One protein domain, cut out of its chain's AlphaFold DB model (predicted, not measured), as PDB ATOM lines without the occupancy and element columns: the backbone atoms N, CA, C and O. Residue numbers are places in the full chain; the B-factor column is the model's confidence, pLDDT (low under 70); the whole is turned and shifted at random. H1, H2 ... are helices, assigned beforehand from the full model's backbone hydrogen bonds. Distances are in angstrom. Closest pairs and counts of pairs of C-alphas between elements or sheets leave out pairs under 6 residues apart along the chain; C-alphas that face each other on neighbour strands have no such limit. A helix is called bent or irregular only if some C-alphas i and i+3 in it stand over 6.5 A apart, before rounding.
ATOM      1  N   TYR A  73      22.544  39.462  14.163       66.25
ATOM      2  CA  TYR A  73      22.430  38.354  13.201       66.25
ATOM      3  C   TYR A  73      21.105  37.604  13.367       66.25
ATOM      4  O   TYR A  73      20.561  37.113  12.379       66.25
ATOM      5  N   ALA A  74      20.537  37.576  14.576       67.62
ATOM      6  CA  ALA A  74      19.171  37.109  14.808       67.62
ATOM      7  C   ALA A  74      18.126  37.840  13.938       67.62
ATOM      8  O   ALA A  74      17.268  37.180  13.354       67.62
ATOM      9  N   ASP A  75      18.226  39.163  13.774       71.06
ATOM     10  CA  ASP A  75      17.317  39.963  12.940       71.06
ATOM     11  C   ASP A  75      17.506  39.663  11.450       71.06
ATOM     12  O   ASP A  75      16.528  39.558  10.706       71.06
ATOM     13  N   LYS A  76      18.751  39.433  11.013       72.25
ATOM     14  CA  LYS A  76      19.062  39.006   9.637       72.25
ATOM     15  C   LYS A  76      18.497  37.618   9.334       72.25
ATOM     16  O   LYS A  76      17.915  37.403   8.270       72.25
ATOM     17  N   LEU A  77      18.619  36.689  10.282       69.56
ATOM     18  CA  LEU A  77      18.056  35.342  10.178       69.56
ATOM     19  C   LEU A  77      16.519  35.370  10.197       69.56
ATOM     20  O   LEU A  77      15.883  34.680   9.403       69.56
ATOM     21  N   LEU A  78      15.911  36.213  11.037       69.69
ATOM     22  CA  LEU A  78      14.464  36.454  11.067       69.69
ATOM     23  C   LEU A  78      13.956  37.101   9.771       69.69
ATOM     24  O   LEU A  78      12.891  36.727   9.280       69.69
ATOM     25  N   GLY A  79      14.710  38.039   9.197       72.19
ATOM     26  CA  GLY A  79      14.409  38.674   7.913       72.19
ATOM     27  C   GLY A  79      14.430  37.681   6.750       72.19
ATOM     28  O   GLY A  79      13.498  37.658   5.950       72.19
ATOM     29  N   ALA A  80      15.431  36.796   6.712       67.94
ATOM     30  CA  ALA A  80      15.506  35.707   5.737       67.94
ATOM     31  C   ALA A  80      14.379  34.673   5.926       67.94
ATOM     32  O   ALA A  80      13.837  34.150   4.952       67.94
ATOM     33  N   ALA A  81      13.977  34.408   7.174       66.56
ATOM     34  CA  ALA A  81      12.923  33.450   7.491       66.56
ATOM     35  C   ALA A  81      11.499  33.984   7.235       66.56
ATOM     36  O   ALA A  81      10.619  33.203   6.866       66.56
ATOM     37  N   LYS A  82      11.247  35.297   7.361       63.47
ATOM     38  CA  LYS A  82       9.913  35.911   7.167       63.47
ATOM     39  C   LYS A  82       9.289  35.659   5.783       63.47
ATOM     40  O   LYS A  82       8.068  35.691   5.675       63.47
ATOM     41  N   GLY A  83      10.084  35.370   4.750       63.19
ATOM     42  CA  GLY A  83       9.599  35.054   3.396       63.19
ATOM     43  C   GLY A  83       9.338  33.568   3.117       63.19
ATOM     44  O   GLY A  83       8.847  33.227   2.047       63.19
ATOM     45  N   SER A  84       9.666  32.676   4.055       63.19
ATOM     46  CA  SER A  84       9.727  31.222   3.819       63.19
ATOM     47  C   SER A  84       8.509  30.428   4.317       63.19
ATOM     48  O   SER A  84       8.469  29.210   4.172       63.19
ATOM     49  N   GLY A  85       7.508  31.092   4.911       66.44
ATOM     50  CA  GLY A  85       6.297  30.431   5.428       66.44
ATOM     51  C   GLY A  85       6.532  29.527   6.647       66.44
ATOM     52  O   GLY A  85       5.667  28.734   7.010       66.44
ATOM     53  N   ILE A  86       7.700  29.633   7.285       66.69
ATOM     54  CA  ILE A  86       8.082  28.850   8.460       66.69
ATOM     55  C   ILE A  86       7.242  29.277   9.678       66.69
ATOM     56  O   ILE A  86       7.147  30.462  10.000       66.69
ATOM     57  N   GLY A  87       6.639  28.306  10.374       71.12
ATOM     58  CA  GLY A  87       5.803  28.544  11.556       71.12
ATOM     59  C   GLY A  87       6.540  29.263  12.694       71.12
ATOM     60  O   GLY A  87       7.743  29.080  12.887       71.12
ATOM     61  N   VAL A  88       5.795  30.045  13.486       71.25
ATOM     62  CA  VAL A  88       6.299  30.943  14.554       71.25
ATOM     63  C   VAL A  88       7.253  30.249  15.534       71.25
ATOM     64  O   VAL A  88       8.207  30.850  16.024       71.25
ATOM     65  N   TRP A  89       7.033  28.963  15.803       75.06
ATOM     66  CA  TRP A  89       7.888  28.177  16.691       75.06
ATOM     67  C   TRP A  89       9.313  27.996  16.141       75.06
ATOM     68  O   TRP A  89      10.288  28.113  16.882       75.06
ATOM     69  N   MET A  90       9.457  27.790  14.830       70.94
ATOM     70  CA  MET A  90      10.754  27.541  14.198       70.94
ATOM     71  C   MET A  90      11.515  28.842  13.897       70.94
ATOM     72  O   MET A  90      12.735  28.872  14.036       70.94
ATOM     73  N   THR A  91      10.825  29.953  13.610       70.12
ATOM     74  CA  THR A  91      11.467  31.282  13.544       70.12
ATOM     75  C   THR A  91      11.973  31.746  14.912       70.12
ATOM     76  O   THR A  91      13.058  32.318  15.000       70.12
ATOM     77  N   SER A  92      11.243  31.432  15.987       70.62
ATOM     78  CA  SER A  92      11.674  31.710  17.366       70.62
ATOM     79  C   SER A  92      12.913  30.897  17.756       70.62
ATOM     80  O   SER A  92      13.820  31.425  18.395       70.62
ATOM     81  N   PHE A  93      12.993  29.632  17.330       80.50
ATOM     82  CA  PHE A  93      14.175  28.795  17.552       80.50
ATOM     83  C   PHE A  93      15.409  29.328  16.810       80.50
ATOM     84  O   PHE A  93      16.476  29.470  17.406       80.50
ATOM     85  N   ILE A  94      15.256  29.697  15.535       78.38
ATOM     86  CA  ILE A  94      16.331  30.295  14.728       78.38
ATOM     87  C   ILE A  94      16.813  31.618  15.343       78.38
ATOM     88  O   ILE A  94      18.018  31.862  15.391       78.38
ATOM     89  N   ALA A  95      15.901  32.446  15.861       75.69
ATOM     90  CA  ALA A  95      16.255  33.688  16.544       75.69
ATOM     91  C   ALA A  95      17.094  33.433  17.807       75.69
ATOM     92  O   ALA A  95      18.104  34.099  18.020       75.69
ATOM     93  N   LEU A  96      16.723  32.432  18.612       78.75
ATOM     94  CA  LEU A  96      17.445  32.063  19.832       78.75
ATOM     95  C   LEU A  96      18.868  31.572  19.511       78.75
ATOM     96  O   LEU A  96      19.834  32.012  20.133       78.75
ATOM     97  N   VAL A  97      19.012  30.735  18.479       81.50
ATOM     98  CA  VAL A  97      20.324  30.300  17.969       81.50
ATOM     99  C   VAL A  97      21.141  31.492  17.455       81.50
ATOM    100  O   VAL A  97      22.323  31.602  17.774       81.50
ATOM    101  N   GLY A  98      20.515  32.419  16.724       79.12
ATOM    102  CA  GLY A  98      21.156  33.643  16.239       79.12
ATOM    103  C   GLY A  98      21.715  34.516  17.367       79.12
ATOM    104  O   GLY A  98      22.860  34.949  17.287       79.12
ATOM    105  N   VAL A  99      20.958  34.693  18.454       80.06
ATOM    106  CA  VAL A  99      21.401  35.452  19.640       80.06
ATOM    107  C   VAL A  99      22.618  34.804  20.308       80.06
ATOM    108  O   VAL A  99      23.535  35.508  20.726       80.06
ATOM    109  N   ILE A 100      22.663  33.471  20.391       82.38
ATOM    110  CA  ILE A 100      23.811  32.750  20.967       82.38
ATOM    111  C   ILE A 100      25.060  32.937  20.099       82.38
ATOM    112  O   ILE A 100      26.147  33.185  20.622       82.38
ATOM    113  N   ILE A 101      24.907  32.844  18.777       79.50
ATOM    114  CA  ILE A 101      26.006  33.055  17.828       79.50
ATOM    115  C   ILE A 101      26.525  34.496  17.924       79.50
ATOM    116  O   ILE A 101      27.736  34.703  18.001       79.50
ATOM    117  N   ASP A 102      25.635  35.488  18.004       80.69
ATOM    118  CA  ASP A 102      26.023  36.889  18.187       80.69
ATOM    119  C   ASP A 102      26.746  37.133  19.502       80.69
ATOM    120  O   ASP A 102      27.759  37.833  19.529       80.69
ATOM    121  N   ALA A 103      26.259  36.541  20.593       80.19
ATOM    122  CA  ALA A 103      26.926  36.620  21.882       80.19
ATOM    123  C   ALA A 103      28.346  36.042  21.795       80.19
ATOM    124  O   ALA A 103      29.289  36.677  22.261       80.19
ATOM    125  N   ALA A 104      28.527  34.895  21.135       81.12
ATOM    126  CA  ALA A 104      29.840  34.282  20.953       81.12
ATOM    127  C   ALA A 104      30.791  35.157  20.114       81.12
ATOM    128  O   ALA A 104      31.933  35.382  20.514       81.12
ATOM    129  N   ILE A 105      30.328  35.699  18.981       79.81
ATOM    130  CA  ILE A 105      31.152  36.531  18.087       79.81
ATOM    131  C   ILE A 105      31.514  37.865  18.749       79.81
ATOM    132  O   ILE A 105      32.673  38.285  18.706       79.81
ATOM    133  N   ARG A 106      30.548  38.522  19.403       77.81
ATOM    134  CA  ARG A 106      30.787  39.785  20.119       77.81
ATOM    135  C   ARG A 106      31.750  39.595  21.291       77.81
ATOM    136  O   ARG A 106      32.534  40.497  21.579       77.81
ATOM    137  N   LEU A 107      31.736  38.425  21.930       84.31
ATOM    138  CA  LEU A 107      32.594  38.105  23.071       84.31
ATOM    139  C   LEU A 107      33.985  37.598  22.655       84.31
ATOM    140  O   LEU A 107      34.936  37.765  23.413       84.31
ATOM    141  N   ALA A 108      34.148  37.075  21.436       83.12
ATOM    142  CA  ALA A 108      35.430  36.576  20.937       83.12
ATOM    143  C   ALA A 108      36.537  37.647  20.929       83.12
ATOM    144  O   ALA A 108      37.661  37.370  21.351       83.12
ATOM    145  N   ARG A 109      36.232  38.883  20.499       77.06
ATOM    146  CA  ARG A 109      37.224  39.975  20.450       77.06
ATOM    147  C   ARG A 109      37.716  40.359  21.861       77.06
ATOM    148  O   ARG A 109      38.924  40.286  22.077       77.06
ATOM    149  N   PRO A 110      36.843  40.682  22.838       88.62
ATOM    150  CA  PRO A 110      37.269  40.898  24.220       88.62
ATOM    151  C   PRO A 110      37.956  39.681  24.846       88.62
ATOM    152  O   PRO A 110      38.946  39.848  25.549       88.62
ATOM    153  N   ALA A 111      37.470  38.463  24.586       87.31
ATOM    154  CA  ALA A 111      38.027  37.251  25.184       87.31
ATOM    155  C   ALA A 111      39.501  37.051  24.823       87.31
ATOM    156  O   ALA A 111      40.314  36.797  25.709       87.31
ATOM    157  N   ILE A 112      39.858  37.217  23.546       85.94
ATOM    158  CA  ILE A 112      41.253  37.101  23.104       85.94
ATOM    159  C   ILE A 112      42.101  38.203  23.745       85.94
ATOM    160  O   ILE A 112      43.179  37.920  24.263       85.94
ATOM    161  N   THR A 113      41.611  39.447  23.776       87.88
ATOM    162  CA  THR A 113      42.330  40.559  24.413       87.88
ATOM    163  C   THR A 113      42.591  40.289  25.894       87.88
ATOM    164  O   THR A 113      43.728  40.414  26.344       87.88
ATOM    165  N   TYR A 114      41.574  39.864  26.647       89.62
ATOM    166  CA  TYR A 114      41.730  39.536  28.062       89.62
ATOM    167  C   TYR A 114      42.652  38.338  28.287       89.62
ATOM    168  O   TYR A 114      43.442  38.366  29.225       89.62
ATOM    169  N   ALA A 115      42.612  37.320  27.423       91.94
ATOM    170  CA  ALA A 115      43.516  36.177  27.513       91.94
ATOM    171  C   ALA A 115      44.984  36.596  27.324       91.94
ATOM    172  O   ALA A 115      45.840  36.219  28.123       91.94
ATOM    173  N   VAL A 116      45.275  37.422  26.313       90.25
ATOM    174  CA  VAL A 116      46.637  37.914  26.041       90.25
ATOM    175  C   VAL A 116      47.134  38.829  27.161       90.25
ATOM    176  O   VAL A 116      48.252  38.657  27.645       90.25
ATOM    177  N   VAL A 117      46.303  39.768  27.623       90.75
ATOM    178  CA  VAL A 117      46.655  40.660  28.741       90.75
ATOM    179  C   VAL A 117      46.834  39.867  30.039       90.75
ATOM    180  O   VAL A 117      47.784  40.107  30.779       90.75
ATOM    181  N   GLY A 118      45.979  38.879  30.302       92.75
ATOM    182  CA  GLY A 118      46.101  37.992  31.461       92.75
ATOM    183  C   GLY A 118      47.387  37.164  31.440       92.75
ATOM    184  O   GLY A 118      48.077  37.070  32.458       92.75
ATOM    185  N   PHE A 119      47.767  36.630  30.276       93.44
ATOM    186  CA  PHE A 119      49.061  35.974  30.092       93.44
ATOM    187  C   PHE A 119      50.228  36.934  30.369       93.44
ATOM    188  O   PHE A 119      51.152  36.573  31.095       93.44
ATOM    189  N   TYR A 120      50.156  38.172  29.869       91.62
ATOM    190  CA  TYR A 120      51.176  39.196  30.109       91.62
ATOM    191  C   TYR A 120      51.338  39.544  31.595       91.62
ATOM    192  O   TYR A 120      52.455  39.566  32.110       91.62
ATOM    193  N   ILE A 121      50.228  39.761  32.305       91.44
ATOM    194  CA  ILE A 121      50.231  40.018  33.752       91.44
ATOM    195  C   ILE A 121      50.855  38.834  34.494       91.44
ATOM    196  O   ILE A 121      51.722  39.026  35.342       91.44
ATOM    197  N   THR A 122      50.458  37.609  34.146       93.19
ATOM    198  CA  THR A 122      50.995  36.392  34.771       93.19
ATOM    199  C   THR A 122      52.505  36.277  34.548       93.19
ATOM    200  O   THR A 122      53.241  36.014  35.494       93.19
ATOM    201  N   TYR A 123      52.981  36.550  33.332       91.56
ATOM    202  CA  TYR A 123      54.409  36.606  33.007       91.56
ATOM    203  C   TYR A 123      55.166  37.671  33.822       91.56
ATOM    204  O   TYR A 123      56.269  37.423  34.307       91.56
ATOM    205  N   LYS A 124      54.581  38.856  34.021       89.44
ATOM    206  CA  LYS A 124      55.195  39.905  34.848       89.44
ATOM    207  C   LYS A 124      55.236  39.542  36.329       89.44
ATOM    208  O   LYS A 124      56.234  39.829  36.984       89.44
ATOM    209  N   LEU A 125      54.206  38.872  36.843       89.75
ATOM    210  CA  LEU A 125      54.184  38.374  38.221       89.75
ATOM    211  C   LEU A 125      55.249  37.296  38.455       89.75
ATOM    212  O   LEU A 125      55.929  37.331  39.479       89.75
ATOM    213  N   THR A 126      55.439  36.368  37.511       88.12
ATOM    214  CA  THR A 126      56.497  35.354  37.635       88.12
ATOM    215  C   THR A 126      57.888  35.983  37.557       88.12
ATOM    216  O   THR A 126      58.742  35.637  38.368       88.12
ATOM    217  N   MET A 127      58.110  36.953  36.661       85.56
ATOM    218  CA  MET A 127      59.357  37.732  36.610       85.56
ATOM    219  C   MET A 127      59.632  38.476  37.918       85.56
ATOM    220  O   MET A 127      60.737  38.391  38.450       85.56
ATOM    221  N   PHE A 128      58.626  39.157  38.470       87.31
ATOM    222  CA  PHE A 128      58.755  39.853  39.747       87.31
ATOM    223  C   PHE A 128      59.177  38.895  40.867       87.31
ATOM    224  O   PHE A 128      60.136  39.179  41.582       87.31
ATOM    225  N   HIS A 129      58.532  37.730  40.964       86.44
ATOM    226  CA  HIS A 129      58.865  36.729  41.976       86.44
ATOM    227  C   HIS A 129      60.294  36.177  41.817       86.44
ATOM    228  O   HIS A 129      60.984  35.923  42.802       86.44
ATOM    229  N   VAL A 130      60.788  36.038  40.582       85.62
ATOM    230  CA  VAL A 130      62.180  35.637  40.315       85.62
ATOM    231  C   VAL A 130      63.173  36.697  40.807       85.62
ATOM    232  O   VAL A 130      64.175  36.345  41.429       85.62
ATOM    233  N   PHE A 131      62.902  37.983  40.575       83.06
ATOM    234  CA  PHE A 131      63.788  39.070  41.004       83.06
ATOM    235  C   PHE A 131      63.702  39.381  42.505       83.06
ATOM    236  O   PHE A 131      64.701  39.787  43.108       83.06
ATOM    237  N   GLU A 132      62.539  39.166  43.121       82.19
ATOM    238  CA  GLU A 132      62.324  39.330  44.561       82.19
ATOM    239  C   GLU A 132      63.254  38.417  45.369       82.19
ATOM    240  O   GLU A 132      63.892  38.871  46.320       82.19
ATOM    241  N   ASN A 133      63.426  37.171  44.914       78.88
ATOM    242  CA  ASN A 133      64.296  36.178  45.546       78.88
ATOM    243  C   ASN A 133      65.797  36.542  45.517       78.88
ATOM    244  O   ASN A 133      66.582  35.914  46.226       78.88
ATOM    245  N   GLY A 134      66.216  37.524  44.704       72.75
ATOM    246  CA  GLY A 134      67.632  37.863  44.496       72.75
ATOM    247  C   GLY A 134      68.083  39.233  45.010       72.75
ATOM    248  O   GLY A 134      69.235  39.369  45.413       72.75
ATOM    249  N   THR A 135      67.223  40.257  44.984       67.38
ATOM    250  CA  THR A 135      67.640  41.655  45.252       67.38
ATOM    251  C   THR A 135      66.662  42.469  46.108       67.38
ATOM    252  O   THR A 135      66.878  43.655  46.334       67.38
ATOM    253  N   GLY A 136      65.607  41.838  46.641       77.69
ATOM    254  CA  GLY A 136      64.579  42.501  47.450       77.69
ATOM    255  C   GLY A 136      63.481  43.165  46.611       77.69
ATOM    256  O   GLY A 136      63.678  43.524  45.449       77.69
ATOM    257  N   GLY A 137      62.291  43.322  47.202       74.38
ATOM    258  CA  GLY A 137      61.070  43.692  46.473       74.38
ATOM    259  C   GLY A 137      61.120  45.052  45.766       74.38
ATOM    260  O   GLY A 137      60.627  45.174  44.649       74.38
ATOM    261  N   ALA A 138      61.755  46.069  46.358       75.44
ATOM    262  CA  ALA A 138      61.818  47.407  45.756       75.44
ATOM    263  C   ALA A 138      62.715  47.456  44.505       75.44
ATOM    264  O   ALA A 138      62.357  48.075  43.504       75.44
ATOM    265  N   GLU A 139      63.858  46.767  44.533       78.94
ATOM    266  CA  GLU A 139      64.780  46.706  43.394       78.94
ATOM    267  C   GLU A 139      64.255  45.765  42.294       78.94
ATOM    268  O   GLU A 139      64.465  46.008  41.104       78.94
ATOM    269  N   ALA A 140      63.495  44.734  42.676       81.00
ATOM    270  CA  ALA A 140      62.821  43.827  41.752       81.00
ATOM    271  C   ALA A 140      61.779  44.540  40.873       81.00
ATOM    272  O   ALA A 140      61.684  44.231  39.685       81.00
ATOM    273  N   ILE A 141      61.045  45.527  41.404       80.75
ATOM    274  CA  ILE A 141      60.083  46.325  40.615       80.75
ATOM    275  C   ILE A 141      60.810  47.100  39.516       80.75
ATOM    276  O   ILE A 141      60.410  47.039  38.353       80.75
ATOM    277  N   LEU A 142      61.900  47.784  39.871       81.81
ATOM    278  CA  LEU A 142      62.679  48.586  38.924       81.81
ATOM    279  C   LEU A 142      63.315  47.728  37.826       81.81
ATOM    280  O   LEU A 142      63.385  48.166  36.686       81.81
ATOM    281  N   LYS A 143      63.728  46.495  38.145       82.69
ATOM    282  CA  LYS A 143      64.258  45.543  37.151       82.69
ATOM    283  C   LYS A 143      63.179  44.885  36.294       82.69
ATOM    284  O   LYS A 143      63.451  44.490  35.166       82.69
ATOM    285  N   THR A 144      61.965  44.747  36.824       84.88
ATOM    286  CA  THR A 144      60.831  44.160  36.094       84.88
ATOM    287  C   THR A 144      60.263  45.137  35.062       84.88
ATOM    288  O   THR A 144      59.690  44.693  34.061       84.88
ATOM    289  N   TRP A 145      60.423  46.445  35.286       86.81
ATOM    290  CA  TRP A 145      60.036  47.501  34.355       86.81
ATOM    291  C   TRP A 145      61.098  47.688  33.264       86.81
ATOM    292  O   TRP A 145      62.201  48.160  33.533       86.81
ATOM    293  N   GLY A 146      60.775  47.299  32.032       87.50
ATOM    294  CA  GLY A 146      61.684  47.382  30.890       87.50
ATOM    295  C   GLY A 146      61.243  48.387  29.828       87.50
ATOM    296  O   GLY A 146      60.155  48.955  29.884       87.50
ATOM    297  N   GLU A 147      62.074  48.536  28.794       88.50
ATOM    298  CA  GLU A 147      61.800  49.398  27.633       88.50
ATOM    299  C   GLU A 147      60.472  49.038  26.941       88.50
ATOM    300  O   GLU A 147      59.710  49.910  26.528       88.50
ATOM    301  N   PHE A 148      60.145  47.744  26.877       88.81
ATOM    302  CA  PHE A 148      58.876  47.284  26.317       88.81
ATOM    303  C   PHE A 148      57.653  47.788  27.109       88.81
ATOM    304  O   PHE A 148      56.638  48.127  26.504       88.81
ATOM    305  N   ASP A 149      57.733  47.877  28.444       89.81
ATOM    306  CA  ASP A 149      56.633  48.384  29.279       89.81
ATOM    307  C   ASP A 149      56.400  49.876  29.060       89.81
ATOM    308  O   ASP A 149      55.257  50.330  28.987       89.81
ATOM    309  N   GLU A 150      57.489  50.632  28.917       88.88
ATOM    310  CA  GLU A 150      57.441  52.056  28.608       88.88
ATOM    311  C   GLU A 150      56.782  52.298  27.245       88.88
ATOM    312  O   GLU A 150      55.849  53.098  27.137       88.88
ATOM    313  N   GLN A 151      57.191  51.546  26.218       91.25
ATOM    314  CA  GLN A 151      56.582  51.622  24.890       91.25
ATOM    315  C   GLN A 151      55.093  51.249  24.920       91.25
ATOM    316  O   GLN A 151      54.266  51.950  24.331       91.25
ATOM    317  N   LEU A 152      54.727  50.183  25.640       89.31
ATOM    318  CA  LEU A 152      53.334  49.765  25.800       89.31
ATOM    319  C   LEU A 152      52.506  50.865  26.478       89.31
ATOM    320  O   LEU A 152      51.418  51.192  25.999       89.31
ATOM    321  N   LEU A 153      53.027  51.481  27.544       88.25
ATOM    322  CA  LEU A 153      52.368  52.585  28.241       88.25
ATOM    323  C   LEU A 153      52.145  53.776  27.306       88.25
ATOM    324  O   LEU A 153      51.031  54.298  27.244       88.25
ATOM    325  N   ILE A 154      53.164  54.175  26.541       89.25
ATOM    326  CA  ILE A 154      53.058  55.279  25.581       89.25
ATOM    327  C   ILE A 154      51.981  54.983  24.537       89.25
ATOM    328  O   ILE A 154      51.162  55.856  24.249       89.25
ATOM    329  N   ILE A 155      51.930  53.761  23.999       89.19
ATOM    330  CA  ILE A 155      50.921  53.364  23.007       89.19
ATOM    331  C   ILE A 155      49.513  53.415  23.609       89.19
ATOM    332  O   ILE A 155      48.607  53.975  22.991       89.19
ATOM    333  N   VAL A 156      49.314  52.887  24.819       86.88
ATOM    334  CA  VAL A 156      47.999  52.885  25.484       86.88
ATOM    335  C   VAL A 156      47.542  54.311  25.796       86.88
ATOM    336  O   VAL A 156      46.413  54.681  25.474       86.88
ATOM    337  N   VAL A 157      48.417  55.142  26.363       85.62
ATOM    338  CA  VAL A 157      48.119  56.555  26.641       85.62
ATOM    339  C   VAL A 157      47.819  57.304  25.340       85.62
ATOM    340  O   VAL A 157      46.835  58.041  25.262       85.62
ATOM    341  N   SER A 158      48.595  57.065  24.283       83.25
ATOM    342  CA  SER A 158      48.367  57.665  22.963       83.25
ATOM    343  C   SER A 158      47.057  57.204  22.329       83.25
ATOM    344  O   SER A 158      46.387  57.996  21.678       83.25
ATOM    345  N   TYR A 159      46.633  55.962  22.542       82.69
ATOM    346  CA  TYR A 159      45.335  55.489  22.071       82.69
ATOM    347  C   TYR A 159      44.176  56.206  22.785       82.69
ATOM    348  O   TYR A 159      43.272  56.731  22.134       82.69
ATOM    349  N   TRP A 160      44.228  56.301  24.118       79.31
ATOM    350  CA  TRP A 160      43.163  56.921  24.919       79.31
ATOM    351  C   TRP A 160      43.091  58.447  24.785       79.31
ATOM    352  O   TRP A 160      41.999  59.024  24.820       79.31
ATOM    353  N   PHE A 161      44.240  59.111  24.633       80.00
ATOM    354  CA  PHE A 161      44.336  60.574  24.652       80.00
ATOM    355  C   PHE A 161      44.780  61.192  23.319       80.00
ATOM    356  O   PHE A 161      44.406  62.330  23.026       80.00
ATOM    357  N   GLY A 162      45.507  60.463  22.472       69.94
ATOM    358  CA  GLY A 162      46.030  60.968  21.198       69.94
ATOM    359  C   GLY A 162      44.940  61.293  20.177       69.94
ATOM    360  O   GLY A 162      45.065  62.275  19.449       69.94
ATOM    361  N   HIS A 163      43.813  60.576  20.187       62.56
ATOM    362  CA  HIS A 163      42.688  60.875  19.291       62.56
ATOM    363  C   HIS A 163      42.035  62.240  19.593       62.56
ATOM    364  O   HIS A 163      41.643  62.971  18.686       62.56
ATOM    365  N   ARG A 164      41.983  62.644  20.872       59.16
ATOM    366  CA  ARG A 164      41.460  63.966  21.270       59.16
ATOM    367  C   ARG A 164      42.435  65.101  20.955       59.16
ATOM    368  O   ARG A 164      41.996  66.222  20.710       59.16
ATOM    369  N   ALA A 165      43.739  64.823  20.970       55.38
ATOM    370  CA  ALA A 165      44.769  65.790  20.599       55.38
ATOM    371  C   ALA A 165      44.796  66.038  19.079       55.38
ATOM    372  O   ALA A 165      44.856  67.191  18.652       55.38
ATOM    373  N   LEU A 166      44.659  64.979  18.272       56.59
ATOM    374  CA  LEU A 166      44.658  65.060  16.805       56.59
ATOM    375  C   LEU A 166      43.438  65.813  16.245       56.59
ATOM    376  O   LEU A 166      43.589  66.602  15.314       56.59
ATOM    377  N   ASN A 167      42.252  65.663  16.845       57.12
ATOM    378  CA  ASN A 167      41.045  66.358  16.376       57.12
ATOM    379  C   ASN A 167      41.053  67.874  16.650       57.12
ATOM    380  O   ASN A 167      40.339  68.618  15.983       57.12
ATOM    381  N   LYS A 168      41.879  68.363  17.588       55.34
ATOM    382  CA  LYS A 168      42.069  69.808  17.811       55.34
ATOM    383  C   LYS A 168      43.006  70.466  16.801       55.34
ATOM    384  O   LYS A 168      42.909  71.667  16.621       55.34
ATOM    385  N   TRP A 169      43.894  69.697  16.173       49.41
ATOM    386  CA  TRP A 169      44.869  70.198  15.195       49.41
ATOM    387  C   TRP A 169      44.333  70.228  13.756       49.41
ATOM    388  O   TRP A 169      44.990  70.762  12.869       49.41
ATOM    389  N   LYS A 170      43.153  69.641  13.520       51.38
ATOM    390  CA  LYS A 170      42.411  69.734  12.253       51.38
ATOM    391  C   LYS A 170      41.379  70.875  12.218       51.38
ATOM    392  O   LYS A 170      40.712  71.022  11.198       51.38
ATOM    393  N   ARG A 171      41.231  71.635  13.308       45.00
ATOM    394  CA  ARG A 171      40.522  72.925  13.336       45.00
ATOM    395  C   ARG A 171      41.530  74.043  13.132       45.00
ATOM    396  O   ARG A 171      41.152  75.031  12.477       45.00
TER     397      ARG A 171
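This is residues 73 to 171 of the 171 residues of an uncharacterized protein of Pseudomonas fluorescens (UniProt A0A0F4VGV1). One very long helix, H2, makes the long axis; the short H1 folds back along its first part as a hairpin, and at its other end the short H3 makes a turn from which H4 sticks out as a free arm, slanting back and away from H2. The printed part has 99 residues with four named helices, H1, H2, H3 and H4 along the chain, and no named strand; the class is all helix. The whole is extended and flat, with a radius of gyration of the C-alphas of 24.3 A and spans of 73 by 47 by 14 A.

H2, residues 88 to 135, runs 69.4 A from C-alpha 88 at (6.299, 30.943, 14.554) to C-alpha 135 at (67.640, 41.655, 45.252). It has a kink of 35 degrees near residue 109, but is neither bent nor irregular, only just: C-alphas 106 and 109 are 6.4 A apart. H1 is residues 73 to 81, 12.1 A long, and H3 is residues 137 to 144, 10.4 A. H4, residues 147 to 169, spans 29.6 A and ends with C-alpha 169 at (44.869, 70.198, 15.195). It has a kink of 53 degrees near residue 161 and is irregular, only just: C-alphas 160 and 163 are 6.9 A apart.

H2 touches H1 with residues 91 to 102 alone, closest at the C-alphas of Gly 98 and Ala 74, 4.2 A; this helical hairpin has a shallow tilt of 20 degrees, opposite ways. H2 touches H3 with residues 124 to 132 alone, closest at the C-alphas of Phe 131 and Ala 140, 4.9 A, at a steep tilt of 65 degrees, opposite ways. H4 is apart from H1, H2 and H3. Every O i to N i+4 pair is within hydrogen-bond range in H1, against 41 of 44 in H2, 3 of 4 in H3 and 15 of 19 in H4.

The C-alphas farthest apart, of Gly 85 and Thr 135, are 74.0 A apart. The printed part has no cut and no long link. Residues 83 to 89, 104 to 123 and 146 to 171 stand free. The mean pLDDT of the printed part is 78.3; 22 residues are under 70, among them 80 to 86 and 162 to 171.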